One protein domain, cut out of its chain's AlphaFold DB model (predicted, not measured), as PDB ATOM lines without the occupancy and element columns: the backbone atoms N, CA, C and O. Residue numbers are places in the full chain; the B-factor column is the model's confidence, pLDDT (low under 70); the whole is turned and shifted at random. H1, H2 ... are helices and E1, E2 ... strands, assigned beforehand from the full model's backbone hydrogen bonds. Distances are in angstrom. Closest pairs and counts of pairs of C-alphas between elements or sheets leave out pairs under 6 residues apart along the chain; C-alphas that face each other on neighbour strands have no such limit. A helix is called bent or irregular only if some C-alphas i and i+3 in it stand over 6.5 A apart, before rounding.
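Overview. This is residues 12 to 46 and 55 to 143 of the 143 residues of an uncharacterized protein of Chitinophagaceae bacterium (UniProt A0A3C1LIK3). A thin ribbon of two parallel strands, E1 and E2, lies between helices in a loose, open arrangement: H5 packs along E2 on one side, while H1 and the last part of H3 lie side by side on the other. H1 and H2 fold back into E1 and H3 folds back into E2; H4 and a long loop lie past the far end of the strands, and residues 55 to 69, of which 56 to 69 belong to H3, stick out as an arm. The printed part has 124 residues, with five named helices and two named strands in the order H1 H2 E1 H3 E2 H4 H5, and the class is mostly helix. The whole is loose, with a radius of gyration of the C-alphas of 18.0 A and spans of 56 by 42 by 27 A.

Along the chain. H1 is residues 12 to 20, 12.2 A long, starting with C-alpha 12 at (16.893, -17.564, -12.488). H2 is residues 22 to 28, 9.9 A, and E1 is residues 32 to 38, 19.1 A. After the cut comes H3, residues 56 to 85, 40.4 A, from C-alpha 56 at (-1.242, -40.564, -29.020). It has a kink of 53 degrees near residue 66, yet is neither bent nor irregular, but only just: C-alphas 58 and 61 are 6.5 A apart. E2 is residues 92 to 98, 19.7 A; H4 is residues 116 to 126, 15.9 A; H5 is residues 129 to 141, 18.8 A, ending with C-alpha 141 at (11.720, 5.487, -14.882).

Arrangement. E1 and E2 are parallel neighbours at 17 degrees, with N 34 and O 93 at 2.8 A and N 95 and O 34 at 2.9 A, within hydrogen-bond range. The closest C-alphas of E2 and H5 are those of Phe 97 and Asn 131, 5.3 A apart. H5 and E1 are near each other, with 5 pairs of C-alphas within 10 A, as are H1 and E1. H1 touches H3 through residues 77 to 84 of H3 alone, the closest C-alphas being those of Glu 12 and Gln 77, 6.5 A apart; they run the same way at a shallow tilt of 27 degrees. H1 and H2 meet only through their link. H4 and H5 are close but not clearly touching, with the C-alphas of Leu 126 and His 132 closest at 6.9 A, at a steep tilt of 62 degrees. H3 and H5 are apart. In H1, H2, H4 and H5 every O i to N i+4 pair is within hydrogen-bond range; in H3, 19 of 26 are.

Size, cuts and confidence. The two C-alphas farthest apart are those of Asn 28 and Ala 55, 59.4 A. Residues 55 to 69 stand free; without them the body spans 47 by 35 by 27 A. Residues 47 to 54 are not printed, and C-alphas 46 and 55 across this cut are 23.8 A apart. The link from E2 to H4, 17 residues, is long. The mean pLDDT of the printed part is 83.7; residues 43 to 46, 55 to 68, 104 to 105 and 143 are under 70.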
ATOM      1  N   GLU A  12      16.676 -16.909 -13.786       89.00
ATOM      2  CA  GLU A  12      16.893 -17.564 -12.488       89.00
ATOM      3  C   GLU A  12      18.160 -17.019 -11.817       89.00
ATOM      4  O   GLU A  12      18.157 -16.668 -10.636       89.00
ATOM      5  N   THR A  13      19.240 -16.903 -12.587       91.50
ATOM      6  CA  THR A  13      20.526 -16.383 -12.122       91.50
ATOM      7  C   THR A  13      20.397 -14.937 -11.639       91.50
ATOM      8  O   THR A  13      20.856 -14.618 -10.539       91.50
ATOM      9  N   ALA A  14      19.720 -14.075 -12.404       93.06
ATOM     10  CA  ALA A  14      19.461 -12.693 -12.007       93.06
ATOM     11  C   ALA A  14      18.625 -12.620 -10.720       93.06
ATOM     12  O   ALA A  14      18.988 -11.910  -9.787       93.06
ATOM     13  N   MET A  15      17.544 -13.397 -10.624       91.56
ATOM     14  CA  MET A  15      16.679 -13.426  -9.441       91.56
ATOM     15  C   MET A  15      17.426 -13.894  -8.185       91.56
ATOM     16  O   MET A  15      17.312 -13.268  -7.131       91.56
ATOM     17  N   ARG A  16      18.261 -14.934  -8.294       91.94
ATOM     18  CA  ARG A  16      19.116 -15.401  -7.188       91.94
ATOM     19  C   ARG A  16      20.128 -14.344  -6.749       91.94
ATOM     20  O   ARG A  16      20.342 -14.185  -5.550       91.94
ATOM     21  N   PHE A  17      20.731 -13.621  -7.694       94.69
ATOM     22  CA  PHE A  17      21.635 -12.514  -7.383       94.69
ATOM     23  C   PHE A  17      20.906 -11.420  -6.597       94.69
ATOM     24  O   PHE A  17      21.360 -11.030  -5.523       94.69
ATOM     25  N   LEU A  18      19.750 -10.975  -7.096       94.31
ATOM     26  CA  LEU A  18      18.945  -9.944  -6.441       94.31
ATOM     27  C   LEU A  18      18.548 -10.360  -5.024       94.31
ATOM     28  O   LEU A  18      18.686  -9.564  -4.104       94.31
ATOM     29  N   TYR A  19      18.132 -11.615  -4.839       93.50
ATOM     30  CA  TYR A  19      17.805 -12.152  -3.522       93.50
ATOM     31  C   TYR A  19      19.005 -12.145  -2.569       93.50
ATOM     32  O   TYR A  19      18.898 -11.676  -1.439       93.50
ATOM     33  N   ASN A  20      20.153 -12.653  -3.024       95.69
ATOM     34  CA  ASN A  20      21.351 -12.781  -2.197       95.69
ATOM     35  C   ASN A  20      21.904 -11.420  -1.755       95.69
ATOM     36  O   ASN A  20      22.384 -11.282  -0.635       95.69
ATOM     37  N   PHE A  21      21.845 -10.419  -2.633       95.56
ATOM     38  CA  PHE A  21      22.381  -9.083  -2.374       95.56
ATOM     39  C   PHE A  21      21.314  -8.068  -1.953       95.56
ATOM     40  O   PHE A  21      21.614  -6.877  -1.881       95.56
ATOM     41  N   LYS A  22      20.087  -8.512  -1.652       94.06
ATOM     42  CA  LYS A  22      18.943  -7.625  -1.397       94.06
ATOM     43  C   LYS A  22      19.237  -6.566  -0.332       94.06
ATOM     44  O   LYS A  22      18.994  -5.390  -0.576       94.06
ATOM     45  N   ASP A  23      19.848  -6.955   0.788       95.12
ATOM     46  CA  ASP A  23      20.091  -6.052   1.919       95.12
ATOM     47  C   ASP A  23      21.075  -4.947   1.529       95.12
ATOM     48  O   ASP A  23      20.877  -3.771   1.837       95.12
ATOM     49  N   TRP A  24      22.114  -5.311   0.772       96.81
ATOM     50  CA  TRP A  24      23.065  -4.344   0.243       96.81
ATOM     51  C   TRP A  24      22.393  -3.408  -0.762       96.81
ATOM     52  O   TRP A  24      22.582  -2.197  -0.688       96.81
ATOM     53  N   ILE A  25      21.581  -3.936  -1.679       95.88
ATOM     54  CA  ILE A  25      20.924  -3.123  -2.706       95.88
ATOM     55  C   ILE A  25      19.934  -2.137  -2.070       95.88
ATOM     56  O   ILE A  25      19.920  -0.969  -2.454       95.88
ATOM     57  N   VAL A  26      19.159  -2.569  -1.073       94.81
ATOM     58  CA  VAL A  26      18.233  -1.705  -0.321       94.81
ATOM     59  C   VAL A  26      18.985  -0.594   0.414       94.81
ATOM     60  O   VAL A  26      18.538   0.550   0.412       94.81
ATOM     61  N   ALA A  27      20.140  -0.902   1.009       96.75
ATOM     62  CA  ALA A  27      20.929   0.082   1.748       96.75
ATOM     63  C   ALA A  27      21.684   1.079   0.849       96.75
ATOM     64  O   ALA A  27      22.011   2.174   1.303       96.75
ATOM     65  N   ASN A  28      21.987   0.712  -0.402       97.31
ATOM     66  CA  ASN A  28      22.930   1.458  -1.248       97.31
ATOM     67  C   ASN A  28      22.338   1.976  -2.565       97.31
ATOM     68  O   ASN A  28      23.022   2.688  -3.299       97.31
ATOM     69  N   THR A  29      21.093   1.636  -2.899       95.00
ATOM     70  CA  THR A  29      20.464   2.039  -4.165       95.00
ATOM     71  C   THR A  29      19.024   2.497  -3.951       95.00
ATOM     72  O   THR A  29      18.379   2.161  -2.961       95.00
ATOM     73  N   SER A  30      18.485   3.259  -4.904       91.62
ATOM     74  CA  SER A  30      17.069   3.650  -4.898       91.62
ATOM     75  C   SER A  30      16.127   2.530  -5.366       91.62
ATOM     76  O   SER A  30      14.914   2.636  -5.165       91.62
ATOM     77  N   GLY A  31      16.668   1.461  -5.956       91.56
ATOM     78  CA  GLY A  31      15.935   0.332  -6.514       91.56
ATOM     79  C   GLY A  31      16.681  -0.312  -7.684       91.56
ATOM     80  O   GLY A  31      17.781   0.102  -8.048       91.56
ATOM     81  N   VAL A  32      16.062  -1.325  -8.289       93.69
ATOM     82  CA  VAL A  32      16.618  -2.076  -9.420       93.69
ATOM     83  C   VAL A  32      15.623  -2.157 -10.568       93.69
ATOM     84  O   VAL A  32      14.437  -2.421 -10.371       93.69
ATOM     85  N   VAL A  33      16.142  -2.000 -11.784       94.06
ATOM     86  CA  VAL A  33      15.418  -2.263 -13.027       94.06
ATOM     87  C   VAL A  33      16.028  -3.496 -13.689       94.06
ATOM     88  O   VAL A  33      17.165  -3.459 -14.158       94.06
ATOM     89  N   LEU A  34      15.274  -4.591 -13.726       93.38
ATOM     90  CA  LEU A  34      15.646  -5.816 -14.423       93.38
ATOM     91  C   LEU A  34      15.154  -5.745 -15.871       93.38
ATOM     92  O   LEU A  34      13.951  -5.816 -16.125       93.38
ATOM     93  N   ILE A  35      16.083  -5.617 -16.816       93.94
ATOM     94  CA  ILE A  35      15.789  -5.650 -18.252       93.94
ATOM     95  C   ILE A  35      15.976  -7.078 -18.753       93.94
ATOM     96  O   ILE A  35      17.067  -7.635 -18.659       93.94
ATOM     97  N   GLN A  36      14.917  -7.652 -19.308       92.00
ATOM     98  CA  GLN A  36      14.927  -8.975 -19.912       92.00
ATOM     99  C   GLN A  36      14.652  -8.843 -21.407       92.00
ATOM    100  O   GLN A  36      13.672  -8.218 -21.803       92.00
ATOM    101  N   ILE A  37      15.508  -9.442 -22.232       90.88
ATOM    102  CA  ILE A  37      15.335  -9.502 -23.684       90.88
ATOM    103  C   ILE A  37      15.150 -10.969 -24.052       90.88
ATOM    104  O   ILE A  37      16.008 -11.797 -23.751       90.88
ATOM    105  N   ARG A  38      14.010 -11.292 -24.656       87.69
ATOM    106  CA  ARG A  38      13.603 -12.649 -25.016       87.69
ATOM    107  C   ARG A  38      13.604 -12.794 -26.530       87.69
ATOM    108  O   ARG A  38      13.216 -11.879 -27.249       87.69
ATOM    109  N   ASP A  39      14.004 -13.960 -27.005       86.00
ATOM    110  CA  ASP A  39      13.967 -14.357 -28.413       86.00
ATOM    111  C   ASP A  39      12.591 -14.885 -28.855       86.00
ATOM    112  O   ASP A  39      12.384 -15.162 -30.034       86.00
ATOM    113  N   ARG A  40      11.650 -15.006 -27.912       79.88
ATOM    114  CA  ARG A  40      10.281 -15.467 -28.128       79.88
ATOM    115  C   ARG A  40       9.268 -14.616 -27.374       79.88
ATOM    116  O   ARG A  40       9.583 -14.005 -26.349       79.88
ATOM    117  N   VAL A  41       8.038 -14.647 -27.868       82.25
ATOM    118  CA  VAL A  41       6.854 -14.143 -27.169       82.25
ATOM    119  C   VAL A  41       6.477 -15.115 -26.051       82.25
ATOM    120  O   VAL A  41       6.687 -16.320 -26.184       82.25
ATOM    121  N   GLU A  42       5.947 -14.597 -24.945       73.56
ATOM    122  CA  GLU A  42       5.301 -15.432 -23.930       73.56
ATOM    123  C   GLU A  42       4.052 -16.082 -24.537       73.56
ATOM    124  O   GLU A  42       3.154 -15.374 -24.995       73.56
ATOM    125  N   GLU A  43       4.015 -17.412 -24.607       67.00
ATOM    126  CA  GLU A  43       2.835 -18.120 -25.105       67.00
ATOM    127  C   GLU A  43       1.709 -18.050 -24.068       67.00
ATOM    128  O   GLU A  43       1.909 -18.314 -22.881       67.00
ATOM    129  N   ASP A  44       0.512 -17.686 -24.529       56.50
ATOM    130  CA  ASP A  44      -0.699 -17.790 -23.724       56.50
ATOM    131  C   ASP A  44      -1.083 -19.271 -23.617       56.50
ATOM    132  O   ASP A  44      -1.084 -19.996 -24.614       56.50
ATOM    133  N   TRP A  45      -1.429 -19.736 -22.419       53.31
ATOM    134  CA  TRP A  45      -1.691 -21.149 -22.105       53.31
ATOM    135  C   TRP A  45      -3.045 -21.651 -22.665       53.31
ATOM    136  O   TRP A  45      -3.686 -22.546 -22.107       53.31
ATOM    137  N   GLY A  46      -3.516 -21.055 -23.761       45.12
ATOM    138  CA  GLY A  46      -4.846 -21.199 -24.336       45.12
ATOM    139  C   GLY A  46      -5.134 -22.589 -24.902       45.12
ATOM    140  O   GLY A  46      -4.850 -22.874 -26.059       45.12
ATOM    141  N   ALA A  55      -3.460 -44.156 -29.036       59.06
ATOM    142  CA  ALA A  55      -2.124 -44.265 -29.630       59.06
ATOM    143  C   ALA A  55      -1.269 -42.997 -29.422       59.06
ATOM    144  O   ALA A  55      -0.045 -43.076 -29.322       59.06
ATOM    145  N   ASP A  56      -1.912 -41.838 -29.273       54.66
ATOM    146  CA  ASP A  56      -1.242 -40.564 -29.020       54.66
ATOM    147  C   ASP A  56      -0.655 -40.482 -27.604       54.66
ATOM    148  O   ASP A  56       0.273 -39.716 -27.363       54.66
ATOM    149  N   PHE A  57      -1.157 -41.288 -26.664       58.16
ATOM    150  CA  PHE A  57      -0.719 -41.293 -25.266       58.16
ATOM    151  C   PHE A  57       0.738 -41.754 -25.087       58.16
ATOM    152  O   PHE A  57       1.393 -41.357 -24.128       58.16
ATOM    153  N   PHE A  58       1.266 -42.560 -26.016       57.25
ATOM    154  CA  PHE A  58       2.622 -43.114 -25.922       57.25
ATOM    155  C   PHE A  58       3.680 -42.311 -26.689       57.25
ATOM    156  O   PHE A  58       4.842 -42.316 -26.293       57.25
ATOM    157  N   VAL A  59       3.293 -41.604 -27.756       56.72
ATOM    158  CA  VAL A  59       4.227 -40.839 -28.608       56.72
ATOM    159  C   VAL A  59       4.274 -39.360 -28.210       56.72
ATOM    160  O   VAL A  59       5.353 -38.767 -28.160       56.72
ATOM    161  N   LYS A  60       3.134 -38.771 -27.818       56.50
ATOM    162  CA  LYS A  60       3.061 -37.355 -27.431       56.50
ATOM    163  C   LYS A  60       3.882 -36.962 -26.198       56.50
ATOM    164  O   LYS A  60       4.287 -35.803 -26.183       56.50
ATOM    165  N   PRO A  61       4.180 -37.811 -25.193       58.19
ATOM    166  CA  PRO A  61       4.956 -37.373 -24.034       58.19
ATOM    167  C   PRO A  61       6.331 -36.807 -24.412       58.19
ATOM    168  O   PRO A  61       6.712 -35.768 -23.891       58.19
ATOM    169  N   LEU A  62       7.045 -37.412 -25.366       61.00
ATOM    170  CA  LEU A  62       8.398 -36.980 -25.750       61.00
ATOM    171  C   LEU A  62       8.409 -35.669 -26.556       61.00
ATOM    172  O   LEU A  62       9.232 -34.795 -26.284       61.00
ATOM    173  N   GLU A  63       7.485 -35.505 -27.506       56.72
ATOM    174  CA  GLU A  63       7.369 -34.278 -28.316       56.72
ATOM    175  C   GLU A  63       6.749 -33.121 -27.521       56.72
ATOM    176  O   GLU A  63       7.233 -31.988 -27.565       56.72
ATOM    177  N   SER A  64       5.727 -33.417 -26.714       58.62
ATOM    178  CA  SER A  64       5.076 -32.422 -25.856       58.62
ATOM    179  C   SER A  64       6.007 -31.955 -24.745       58.62
ATOM    180  O   SER A  64       5.924 -30.801 -24.351       58.62
ATOM    181  N   MET A  65       6.914 -32.802 -24.241       62.50
ATOM    182  CA  MET A  65       7.869 -32.392 -23.208       62.50
ATOM    183  C   MET A  65       8.778 -31.259 -23.675       62.50
ATOM    184  O   MET A  65       8.971 -30.333 -22.903       62.50
ATOM    185  N   GLN A  66       9.296 -31.275 -24.908       61.66
ATOM    186  CA  GLN A  66      10.178 -30.198 -25.386       61.66
ATOM    187  C   GLN A  66       9.433 -28.870 -25.547       61.66
ATOM    188  O   GLN A  66       9.933 -27.828 -25.127       61.66
ATOM    189  N   HIS A  67       8.228 -28.908 -26.121       62.47
ATOM    190  CA  HIS A  67       7.400 -27.714 -26.295       62.47
ATOM    191  C   HIS A  67       6.904 -27.171 -24.943       62.47
ATOM    192  O   HIS A  67       7.062 -25.989 -24.648       62.47
ATOM    193  N   ASN A  68       6.436 -28.053 -24.056       67.56
ATOM    194  CA  ASN A  68       5.977 -27.685 -22.716       67.56
ATOM    195  C   ASN A  68       7.118 -27.296 -21.769       67.56
ATOM    196  O   ASN A  68       6.854 -26.647 -20.762       67.56
ATOM    197  N   TRP A  69       8.370 -27.679 -22.046       75.75
ATOM    198  CA  TRP A  69       9.502 -27.374 -21.166       75.75
ATOM    199  C   TRP A  69       9.720 -25.873 -21.031       75.75
ATOM    200  O   TRP A  69       9.934 -25.370 -19.932       75.75
ATOM    201  N   PHE A  70       9.624 -25.147 -22.143       76.12
ATOM    202  CA  PHE A  70       9.755 -23.697 -22.158       76.12
ATOM    203  C   PHE A  70       8.619 -23.005 -21.408       76.12
ATOM    204  O   PHE A  70       8.872 -22.068 -20.657       76.12
ATOM    205  N   ASN A  71       7.403 -23.530 -21.526       76.50
ATOM    206  CA  ASN A  71       6.247 -23.025 -20.794       76.50
ATOM    207  C   ASN A  71       6.395 -23.307 -19.289       76.50
ATOM    208  O   ASN A  71       6.204 -22.425 -18.456       76.50
ATOM    209  N   LEU A  72       6.850 -24.506 -18.919       80.12
ATOM    210  CA  LEU A  72       7.163 -24.856 -17.535       80.12
ATOM    211  C   LEU A  72       8.279 -23.970 -16.959       80.12
ATOM    212  O   LEU A  72       8.186 -23.513 -15.820       80.12
ATOM    213  N   GLN A  73       9.318 -23.696 -17.744       82.12
ATOM    214  CA  GLN A  73      10.397 -22.788 -17.375       82.12
ATOM    215  C   GLN A  73       9.869 -21.370 -17.127       82.12
ATOM    216  O   GLN A  73      10.169 -20.790 -16.083       82.12
ATOM    217  N   ASP A  74       9.055 -20.831 -18.038       81.56
ATOM    218  CA  ASP A  74       8.433 -19.513 -17.901       81.56
ATOM    219  C   ASP A  74       7.545 -19.454 -16.640       81.56
ATOM    220  O   ASP A  74       7.623 -18.494 -15.870       81.56
ATOM    221  N   PHE A  75       6.788 -20.520 -16.346       83.56
ATOM    222  CA  PHE A  75       5.997 -20.649 -15.117       83.56
ATOM    223  C   PHE A  75       6.870 -20.598 -13.851       83.56
ATOM    224  O   PHE A  75       6.609 -19.804 -12.942       83.56
ATOM    225  N   TYR A  76       7.948 -21.388 -13.794       84.75
ATOM    226  CA  TYR A  76       8.886 -21.365 -12.666       84.75
ATOM    227  C   TYR A  76       9.565 -20.001 -12.499       84.75
ATOM    228  O   TYR A  76       9.776 -19.540 -11.372       84.75
ATOM    229  N   GLN A  77       9.932 -19.344 -13.599       87.00
ATOM    230  CA  GLN A  77      10.537 -18.013 -13.566       87.00
ATOM    231  C   GLN A  77       9.533 -16.948 -13.103       87.00
ATOM    232  O   GLN A  77       9.896 -16.060 -12.332       87.00
ATOM    233  N   SER A  78       8.266 -17.063 -13.504       86.56
ATOM    234  CA  SER A  78       7.182 -16.184 -13.054       86.56
ATOM    235  C   SER A  78       6.944 -16.293 -11.545       86.56
ATOM    236  O   SER A  78       6.885 -15.272 -10.858       86.56
ATOM    237  N   GLY A  79       6.927 -17.512 -10.996       87.44
ATOM    238  CA  GLY A  79       6.793 -17.727  -9.552       87.44
ATOM    239  C   GLY A  79       7.947 -17.124  -8.741       87.44
ATOM    240  O   GLY A  79       7.719 -16.467  -7.727       87.44
ATOM    241  N   GLN A  80       9.190 -17.278  -9.208       88.44
ATOM    242  CA  GLN A  80      10.356 -16.655  -8.566       88.44
ATOM    243  C   GLN A  80      10.294 -15.124  -8.611       88.44
ATOM    244  O   GLN A  80      10.612 -14.463  -7.620       88.44
ATOM    245  N   TRP A  81       9.852 -14.561  -9.738       89.94
ATOM    246  CA  TRP A  81       9.644 -13.123  -9.868       89.94
ATOM    247  C   TRP A  81       8.591 -12.630  -8.879       89.94
ATOM    248  O   TRP A  81       8.842 -11.672  -8.155       89.94
ATOM    249  N   GLN A  82       7.437 -13.298  -8.811       89.25
ATOM    250  CA  GLN A  82       6.361 -12.927  -7.896       89.25
ATOM    251  C   GLN A  82       6.815 -12.991  -6.434       89.25
ATOM    252  O   GLN A  82       6.502 -12.086  -5.663       89.25
ATOM    253  N   PHE A  83       7.586 -14.018  -6.065       89.69
ATOM    254  CA  PHE A  83       8.163 -14.130  -4.729       89.69
ATOM    255  C   PHE A  83       9.052 -12.923  -4.403       89.69
ATOM    256  O   PHE A  83       8.835 -12.256  -3.394       89.69
ATOM    257  N   LEU A  84       9.999 -12.580  -5.279       88.25
ATOM    258  CA  LEU A  84      10.876 -11.425  -5.059       88.25
ATOM    259  C   LEU A  84      10.128 -10.095  -5.059       88.25
ATOM    260  O   LEU A  84      10.440  -9.219  -4.261       88.25
ATOM    261  N   HIS A  85       9.138  -9.947  -5.932       88.12
ATOM    262  CA  HIS A  85       8.351  -8.725  -6.045       88.12
ATOM    263  C   HIS A  85       7.381  -8.528  -4.867       88.12
ATOM    264  O   HIS A  85       6.949  -7.408  -4.615       88.12
ATOM    265  N   SER A  86       7.042  -9.594  -4.133       87.75
ATOM    266  CA  SER A  86       6.211  -9.497  -2.927       87.75
ATOM    267  C   SER A  86       6.943  -8.898  -1.720       87.75
ATOM    268  O   SER A  86       6.292  -8.459  -0.772       87.75
ATOM    269  N   ASP A  87       8.278  -8.830  -1.758       85.81
ATOM    270  CA  ASP A  87       9.071  -8.128  -0.750       85.81
ATOM    271  C   ASP A  87       9.004  -6.609  -0.980       85.81
ATOM    272  O   ASP A  87       9.707  -6.038  -1.814       85.81
ATOM    273  N   THR A  88       8.158  -5.927  -0.206       82.50
ATOM    274  CA  THR A  88       7.934  -4.479  -0.335       82.50
ATOM    275  C   THR A  88       9.127  -3.625   0.095       82.50
ATOM    276  O   THR A  88       9.129  -2.418  -0.149       82.50
ATOM    277  N   THR A  89      10.130  -4.207   0.759       84.31
ATOM    278  CA  THR A  89      11.347  -3.477   1.147       84.31
ATOM    279  C   THR A  89      12.267  -3.229  -0.046       84.31
ATOM    280  O   THR A  89      13.107  -2.327  -0.013       84.31
ATOM    281  N   PHE A  90      12.066  -3.982  -1.130       85.69
ATOM    282  CA  PHE A  90      12.931  -3.999  -2.291       85.69
ATOM    283  C   PHE A  90      12.218  -3.436  -3.526       85.69
ATOM    284  O   PHE A  90      11.390  -4.087  -4.161       85.69
ATOM    285  N   ARG A  91      12.555  -2.193  -3.899       90.25
ATOM    286  CA  ARG A  91      12.020  -1.560  -5.115       90.25
ATOM    287  C   ARG A  91      12.603  -2.225  -6.358       90.25
ATOM    288  O   ARG A  91      13.717  -1.912  -6.771       90.25
ATOM    289  N   LEU A  92      11.825  -3.120  -6.956       91.38
ATOM    290  CA  LEU A  92      12.221  -3.909  -8.113       91.38
ATOM    291  C   LEU A  92      11.198  -3.768  -9.245       91.38
ATOM    292  O   LEU A  92      10.024  -4.099  -9.077       91.38
ATOM    293  N   GLN A  93      11.660  -3.332 -10.415       92.19
ATOM    294  CA  GLN A  93      10.852  -3.236 -11.630       92.19
ATOM    295  C   GLN A  93      11.426  -4.133 -12.725       92.19
ATOM    296  O   GLN A  93      12.636  -4.165 -12.934       92.19
ATOM    297  N   ARG A  94      10.558  -4.845 -13.449       92.38
ATOM    298  CA  ARG A  94      10.948  -5.696 -14.579       92.38
ATOM    299  C   ARG A  94      10.439  -5.107 -15.887       92.38
ATOM    300  O   ARG A  94       9.257  -4.793 -16.003       92.38
ATOM    301  N   LEU A  95      11.327  -4.985 -16.866       93.94
ATOM    302  CA  LEU A  95      11.017  -4.585 -18.234       93.94
ATOM    303  C   LEU A  95      11.336  -5.757 -19.158       93.94
ATOM    304  O   LEU A  95      12.483  -6.194 -19.215       93.94
ATOM    305  N   VAL A  96      10.327  -6.263 -19.863       92.25
ATOM    306  CA  VAL A  96      10.483  -7.400 -20.775       92.25
ATOM    307  C   VAL A  96      10.342  -6.909 -22.206       92.25
ATOM    308  O   VAL A  96       9.310  -6.361 -22.581       92.25
ATOM    309  N   PHE A  97      11.384  -7.127 -22.997       92.94
ATOM    310  CA  PHE A  97      11.375  -6.971 -24.441       92.94
ATOM    311  C   PHE A  97      11.397  -8.353 -25.075       92.94
ATOM    312  O   PHE A  97      12.131  -9.233 -24.629       92.94
ATOM    313  N   GLN A  98      10.609  -8.550 -26.119       90.94
ATOM    314  CA  GLN A  98      10.468  -9.841 -26.779       90.94
ATOM    315  C   GLN A  98      10.614  -9.697 -28.286       90.94
ATOM    316  O   GLN A  98      10.112  -8.745 -28.887       90.94
ATOM    317  N   TYR A  99      11.292 -10.654 -28.903       90.44
ATOM    318  CA  TYR A  99      11.292 -10.806 -30.344       90.44
ATOM    319  C   TYR A  99      10.003 -11.504 -30.789       90.44
ATOM    320  O   TYR A  99       9.679 -12.607 -30.352       90.44
ATOM    321  N   ALA A 100       9.253 -10.816 -31.638       87.44
ATOM    322  CA  ALA A 100       7.998 -11.243 -32.226       87.44
ATOM    323  C   ALA A 100       8.147 -11.141 -33.752       87.44
ATOM    324  O   ALA A 100       8.038 -10.036 -34.298       87.44
ATOM    325  N   PRO A 101       8.444 -12.261 -34.429       82.56
ATOM    326  CA  PRO A 101       8.704 -12.265 -35.862       82.56
ATOM    327  C   PRO A 101       7.447 -11.899 -36.658       82.56
ATOM    328  O   PRO A 101       6.327 -12.230 -36.261       82.56
ATOM    329  N   VAL A 102       7.617 -11.256 -37.818       77.19
ATOM    330  CA  VAL A 102       6.494 -10.949 -38.725       77.19
ATOM    331  C   VAL A 102       5.890 -12.234 -39.299       77.19
ATOM    332  O   VAL A 102       4.676 -12.322 -39.477       77.19
ATOM    333  N   GLN A 103       6.721 -13.244 -39.574       73.88
ATOM    334  CA  GLN A 103       6.257 -14.590 -39.910       73.88
ATOM    335  C   GLN A 103       6.096 -15.409 -38.631       73.88
ATOM    336  O   GLN A 103       7.067 -15.644 -37.910       73.88
ATOM    337  N   GLN A 104       4.873 -15.872 -38.368       63.44
ATOM    338  CA  GLN A 104       4.595 -16.749 -37.233       63.44
ATOM    339  C   GLN A 104       5.523 -17.975 -37.282       63.44
ATOM    340  O   GLN A 104       5.682 -18.599 -38.331       63.44
ATOM    341  N   HIS A 105       6.145 -18.290 -36.143       59.84
ATOM    342  CA  HIS A 105       7.097 -19.394 -35.943       59.84
ATOM    343  C   HIS A 105       8.503 -19.237 -36.553       59.84
ATOM    344  O   HIS A 105       9.295 -20.180 -36.483       59.84
ATOM    345  N   ALA A 106       8.873 -18.067 -37.088       73.06
ATOM    346  CA  ALA A 106      10.272 -17.815 -37.433       73.06
ATOM    347  C   ALA A 106      11.126 -17.649 -36.158       73.06
ATOM    348  O   ALA A 106      10.783 -16.894 -35.250       73.06
ATOM    349  N   LYS A 107      12.243 -18.378 -36.068       75.62
ATOM    350  CA  LYS A 107      13.171 -18.263 -34.932       75.62
ATOM    351  C   LYS A 107      14.028 -17.007 -35.064       75.62
ATOM    352  O   LYS A 107      14.346 -16.592 -36.177       75.62
ATOM    353  N   ALA A 108      14.449 -16.451 -33.930       80.25
ATOM    354  CA  ALA A 108      15.423 -15.369 -33.910       80.25
ATOM    355  C   ALA A 108      16.740 -15.795 -34.580       80.25
ATOM    356  O   ALA A 108      17.164 -16.953 -34.487       80.25
ATOM    357  N   ALA A 109      17.400 -14.842 -35.234       82.12
ATOM    358  CA  ALA A 109      18.708 -15.064 -35.831       82.12
ATOM    359  C   ALA A 109      19.739 -15.430 -34.748       82.12
ATOM    360  O   ALA A 109      19.916 -14.702 -33.773       82.12
ATOM    361  N   LEU A 110      20.458 -16.537 -34.944       81.88
ATOM    362  CA  LEU A 110      21.518 -17.001 -34.034       81.88
ATOM    363  C   LEU A 110      22.910 -16.456 -34.410       81.88
ATOM    364  O   LEU A 110      23.926 -16.921 -33.897       81.88
ATOM    365  N   SER A 111      22.968 -15.492 -35.332       85.00
ATOM    366  CA  SER A 111      24.195 -14.907 -35.876       85.00
ATOM    367  C   SER A 111      24.238 -13.405 -35.619       85.00
ATOM    368  O   SER A 111      23.245 -12.704 -35.793       85.00
ATOM    369  N   PHE A 112      25.424 -12.886 -35.293       85.94
ATOM    370  CA  PHE A 112      25.663 -11.440 -35.253       85.94
ATOM    371  C   PHE A 112      25.708 -10.807 -36.651       85.94
ATOM    372  O   PHE A 112      25.559  -9.591 -36.791       85.94
ATOM    373  N   HIS A 113      25.898 -11.613 -37.699       91.88
ATOM    374  CA  HIS A 113      25.803 -11.155 -39.079       91.88
ATOM    375  C   HIS A 113      24.357 -11.260 -39.566       91.88
ATOM    376  O   HIS A 113      23.951 -12.280 -40.118       91.88
ATOM    377  N   LEU A 114      23.591 -10.193 -39.338       90.00
ATOM    378  CA  LEU A 114      22.186 -10.115 -39.727       90.00
ATOM    379  C   LEU A 114      22.030  -9.701 -41.192       90.00
ATOM    380  O   LEU A 114      22.544  -8.661 -41.626       90.00
ATOM    381  N   THR A 115      21.235 -10.469 -41.923       91.06
ATOM    382  CA  THR A 115      20.718 -10.114 -43.241       91.06
ATOM    383  C   THR A 115      19.813  -8.881 -43.162       91.06
ATOM    384  O   THR A 115      19.283  -8.506 -42.112       91.06
ATOM    385  N   THR A 116      19.587  -8.232 -44.304       92.00
ATOM    386  CA  THR A 116      18.661  -7.092 -44.393       92.00
ATOM    387  C   THR A 116      17.238  -7.467 -43.967       92.00
ATOM    388  O   THR A 116      16.552  -6.654 -43.346       92.00
ATOM    389  N   ALA A 117      16.804  -8.697 -44.265       89.00
ATOM    390  CA  ALA A 117      15.492  -9.200 -43.874       89.00
ATOM    391  C   ALA A 117      15.372  -9.336 -42.347       89.00
ATOM    392  O   ALA A 117      14.422  -8.813 -41.771       89.00
ATOM    393  N   GLU A 118      16.366  -9.932 -41.684       88.69
ATOM    394  CA  GLU A 118      16.377 -10.094 -40.221       88.69
ATOM    395  C   GLU A 118      16.409  -8.745 -39.493       88.69
ATOM    396  O   GLU A 118      15.672  -8.540 -38.533       88.69
ATOM    397  N   LYS A 119      17.194  -7.770 -39.975       90.62
ATOM    398  CA  LYS A 119      17.205  -6.412 -39.395       90.62
ATOM    399  C   LYS A 119      15.835  -5.743 -39.477       90.62
ATOM    400  O   LYS A 119      15.400  -5.093 -38.522       90.62
ATOM    401  N   LYS A 120      15.161  -5.887 -40.623       90.62
ATOM    402  CA  LYS A 120      13.810  -5.355 -40.828       90.62
ATOM    403  C   LYS A 120      12.819  -6.019 -39.875       90.62
ATOM    404  O   LYS A 120      11.998  -5.321 -39.287       90.62
ATOM    405  N   ASP A 121      12.931  -7.327 -39.694       89.56
ATOM    406  CA  ASP A 121      12.057  -8.101 -38.821       89.56
ATOM    407  C   ASP A 121      12.253  -7.753 -37.334       89.56
ATOM    408  O   ASP A 121      11.288  -7.444 -36.639       89.56
ATOM    409  N   ILE A 122      13.502  -7.638 -36.864       89.12
ATOM    410  CA  ILE A 122      13.822  -7.146 -35.509       89.12
ATOM    411  C   ILE A 122      13.247  -5.742 -35.289       89.12
ATOM    412  O   ILE A 122      12.644  -5.466 -34.253       89.12
ATOM    413  N   THR A 123      13.391  -4.850 -36.273       89.69
ATOM    414  CA  THR A 123      12.852  -3.484 -36.182       89.69
ATOM    415  C   THR A 123      11.326  -3.487 -36.101       89.69
ATOM    416  O   THR A 123      10.750  -2.732 -35.319       89.69
ATOM    417  N   ALA A 124      10.665  -4.351 -36.875       89.81
ATOM    418  CA  ALA A 124       9.218  -4.524 -36.817       89.81
ATOM    419  C   ALA A 124       8.770  -5.068 -35.453       89.81
ATOM    420  O   ALA A 124       7.798  -4.572 -34.887       89.81
ATOM    421  N   SER A 125       9.524  -6.009 -34.874       89.25
ATOM    422  CA  SER A 125       9.264  -6.536 -33.534       89.25
ATOM    423  C   SER A 125       9.242  -5.434 -32.468       89.25
ATOM    424  O   SER A 125       8.399  -5.463 -31.575       89.25
ATOM    425  N   LEU A 126      10.104  -4.413 -32.557       89.31
ATOM    426  CA  LEU A 126      10.107  -3.293 -31.599       89.31
ATOM    427  C   LEU A 126       8.785  -2.505 -31.572       89.31
ATOM    428  O   LEU A 126       8.482  -1.868 -30.566       89.31
ATOM    429  N   GLN A 127       8.000  -2.552 -32.654       89.00
ATOM    430  CA  GLN A 127       6.704  -1.874 -32.762       89.00
ATOM    431  C   GLN A 127       5.542  -2.692 -32.189       89.00
ATOM    432  O   GLN A 127       4.410  -2.212 -32.152       89.00
ATOM    433  N   GLN A 128       5.796  -3.923 -31.742       89.88
ATOM    434  CA  GLN A 128       4.762  -4.772 -31.165       89.88
ATOM    435  C   GLN A 128       4.235  -4.187 -29.847       89.88
ATOM    436  O   GLN A 128       5.018  -3.601 -29.089       89.88
ATOM    437  N   PRO A 129       2.941  -4.378 -29.519       91.38
ATOM    438  CA  PRO A 129       2.321  -3.773 -28.339       91.38
ATOM    439  C   PRO A 129       3.084  -4.029 -27.032       91.38
ATOM    440  O   PRO A 129       3.301  -3.094 -26.263       91.38
ATOM    441  N   ALA A 130       3.563  -5.260 -26.817       90.56
ATOM    442  CA  ALA A 130       4.334  -5.632 -25.627       90.56
ATOM    443  C   ALA A 130       5.637  -4.821 -25.493       90.56
ATOM    444  O   ALA A 130       5.928  -4.266 -24.432       90.56
ATOM    445  N   ASN A 131       6.389  -4.668 -26.588       94.12
ATOM    446  CA  ASN A 131       7.619  -3.874 -26.598       94.12
ATOM    447  C   ASN A 131       7.323  -2.381 -26.448       94.12
ATOM    448  O   ASN A 131       8.035  -1.684 -25.725       94.12
ATOM    449  N   HIS A 132       6.252  -1.886 -27.074       93.69
ATOM    450  CA  HIS A 132       5.825  -0.502 -26.905       93.69
ATOM    451  C   HIS A 132       5.505  -0.202 -25.435       93.69
ATOM    452  O   HIS A 132       5.985   0.793 -24.894       93.69
ATOM    453  N   GLN A 133       4.766  -1.086 -24.758       94.00
ATOM    454  CA  GLN A 133       4.469  -0.968 -23.332       94.00
ATOM    455  C   GLN A 133       5.747  -0.964 -22.481       94.00
ATOM    456  O   GLN A 133       5.896  -0.102 -21.611       94.00
ATOM    457  N   ALA A 134       6.697  -1.860 -22.762       94.69
ATOM    458  CA  ALA A 134       7.985  -1.894 -22.072       94.69
ATOM    459  C   ALA A 134       8.785  -0.591 -22.261       94.69
ATOM    460  O   ALA A 134       9.328  -0.052 -21.295       94.69
ATOM    461  N   PHE A 135       8.797  -0.019 -23.471       94.56
ATOM    462  CA  PHE A 135       9.427   1.282 -23.726       94.56
ATOM    463  C   PHE A 135       8.733   2.438 -23.001       94.56
ATOM    464  O   PHE A 135       9.409   3.363 -22.550       94.56
ATOM    465  N   GLN A 136       7.406   2.416 -22.868       94.19
ATOM    466  CA  GLN A 136       6.700   3.440 -22.095       94.19
ATOM    467  C   GLN A 136       7.036   3.338 -20.604       94.19
ATOM    468  O   GLN A 136       7.357   4.352 -19.985       94.19
ATOM    469  N   ALA A 137       7.067   2.124 -20.048       93.88
ATOM    470  CA  ALA A 137       7.491   1.894 -18.668       93.88
ATOM    471  C   ALA A 137       8.955   2.316 -18.430       93.88
ATOM    472  O   ALA A 137       9.280   2.900 -17.398       93.88
ATOM    473  N   TYR A 138       9.839   2.103 -19.408       93.88
ATOM    474  CA  TYR A 138      11.204   2.628 -19.362       93.88
ATOM    475  C   TYR A 138      11.237   4.162 -19.289       93.88
ATOM    476  O   TYR A 138      11.949   4.731 -18.466       93.88
ATOM    477  N   LYS A 139      10.432   4.855 -20.103       93.00
ATOM    478  CA  LYS A 139      10.371   6.327 -20.095       93.00
ATOM    479  C   LYS A 139       9.874   6.898 -18.768       93.00
ATOM    480  O   LYS A 139      10.291   7.990 -18.397       93.00
ATOM    481  N   THR A 140       9.001   6.188 -18.051       92.56
ATOM    482  CA  THR A 140       8.533   6.634 -16.729       92.56
ATOM    483  C   THR A 140       9.599   6.520 -15.643       92.56
ATOM    484  O   THR A 140       9.508   7.239 -14.661       92.56
ATOM    485  N   LEU A 141      10.614   5.668 -15.830       88.06
ATOM    486  CA  LEU A 141      11.720   5.487 -14.882       88.06
ATOM    487  C   LEU A 141      12.807   6.568 -14.981       88.06
ATOM    488  O   LEU A 141      13.609   6.706 -14.067       88.06
ATOM    489  N   GLN A 142      12.873   7.296 -16.099       72.69
ATOM    490  CA  GLN A 142      13.849   8.377 -16.308       72.69
ATOM    491  C   GLN A 142      13.422   9.721 -15.695       72.69
ATOM    492  O   GLN A 142      14.164  10.697 -15.804       72.69
ATOM    493  N   ARG A 143      12.214   9.794 -15.134       57.34
ATOM    494  CA  ARG A 143      11.653  10.995 -14.508       57.34
ATOM    495  C   ARG A 143      11.771  10.895 -12.998       57.34
ATOM    496  O   ARG A 143      12.059  11.947 -12.394       57.34
TER     497      ARG A 143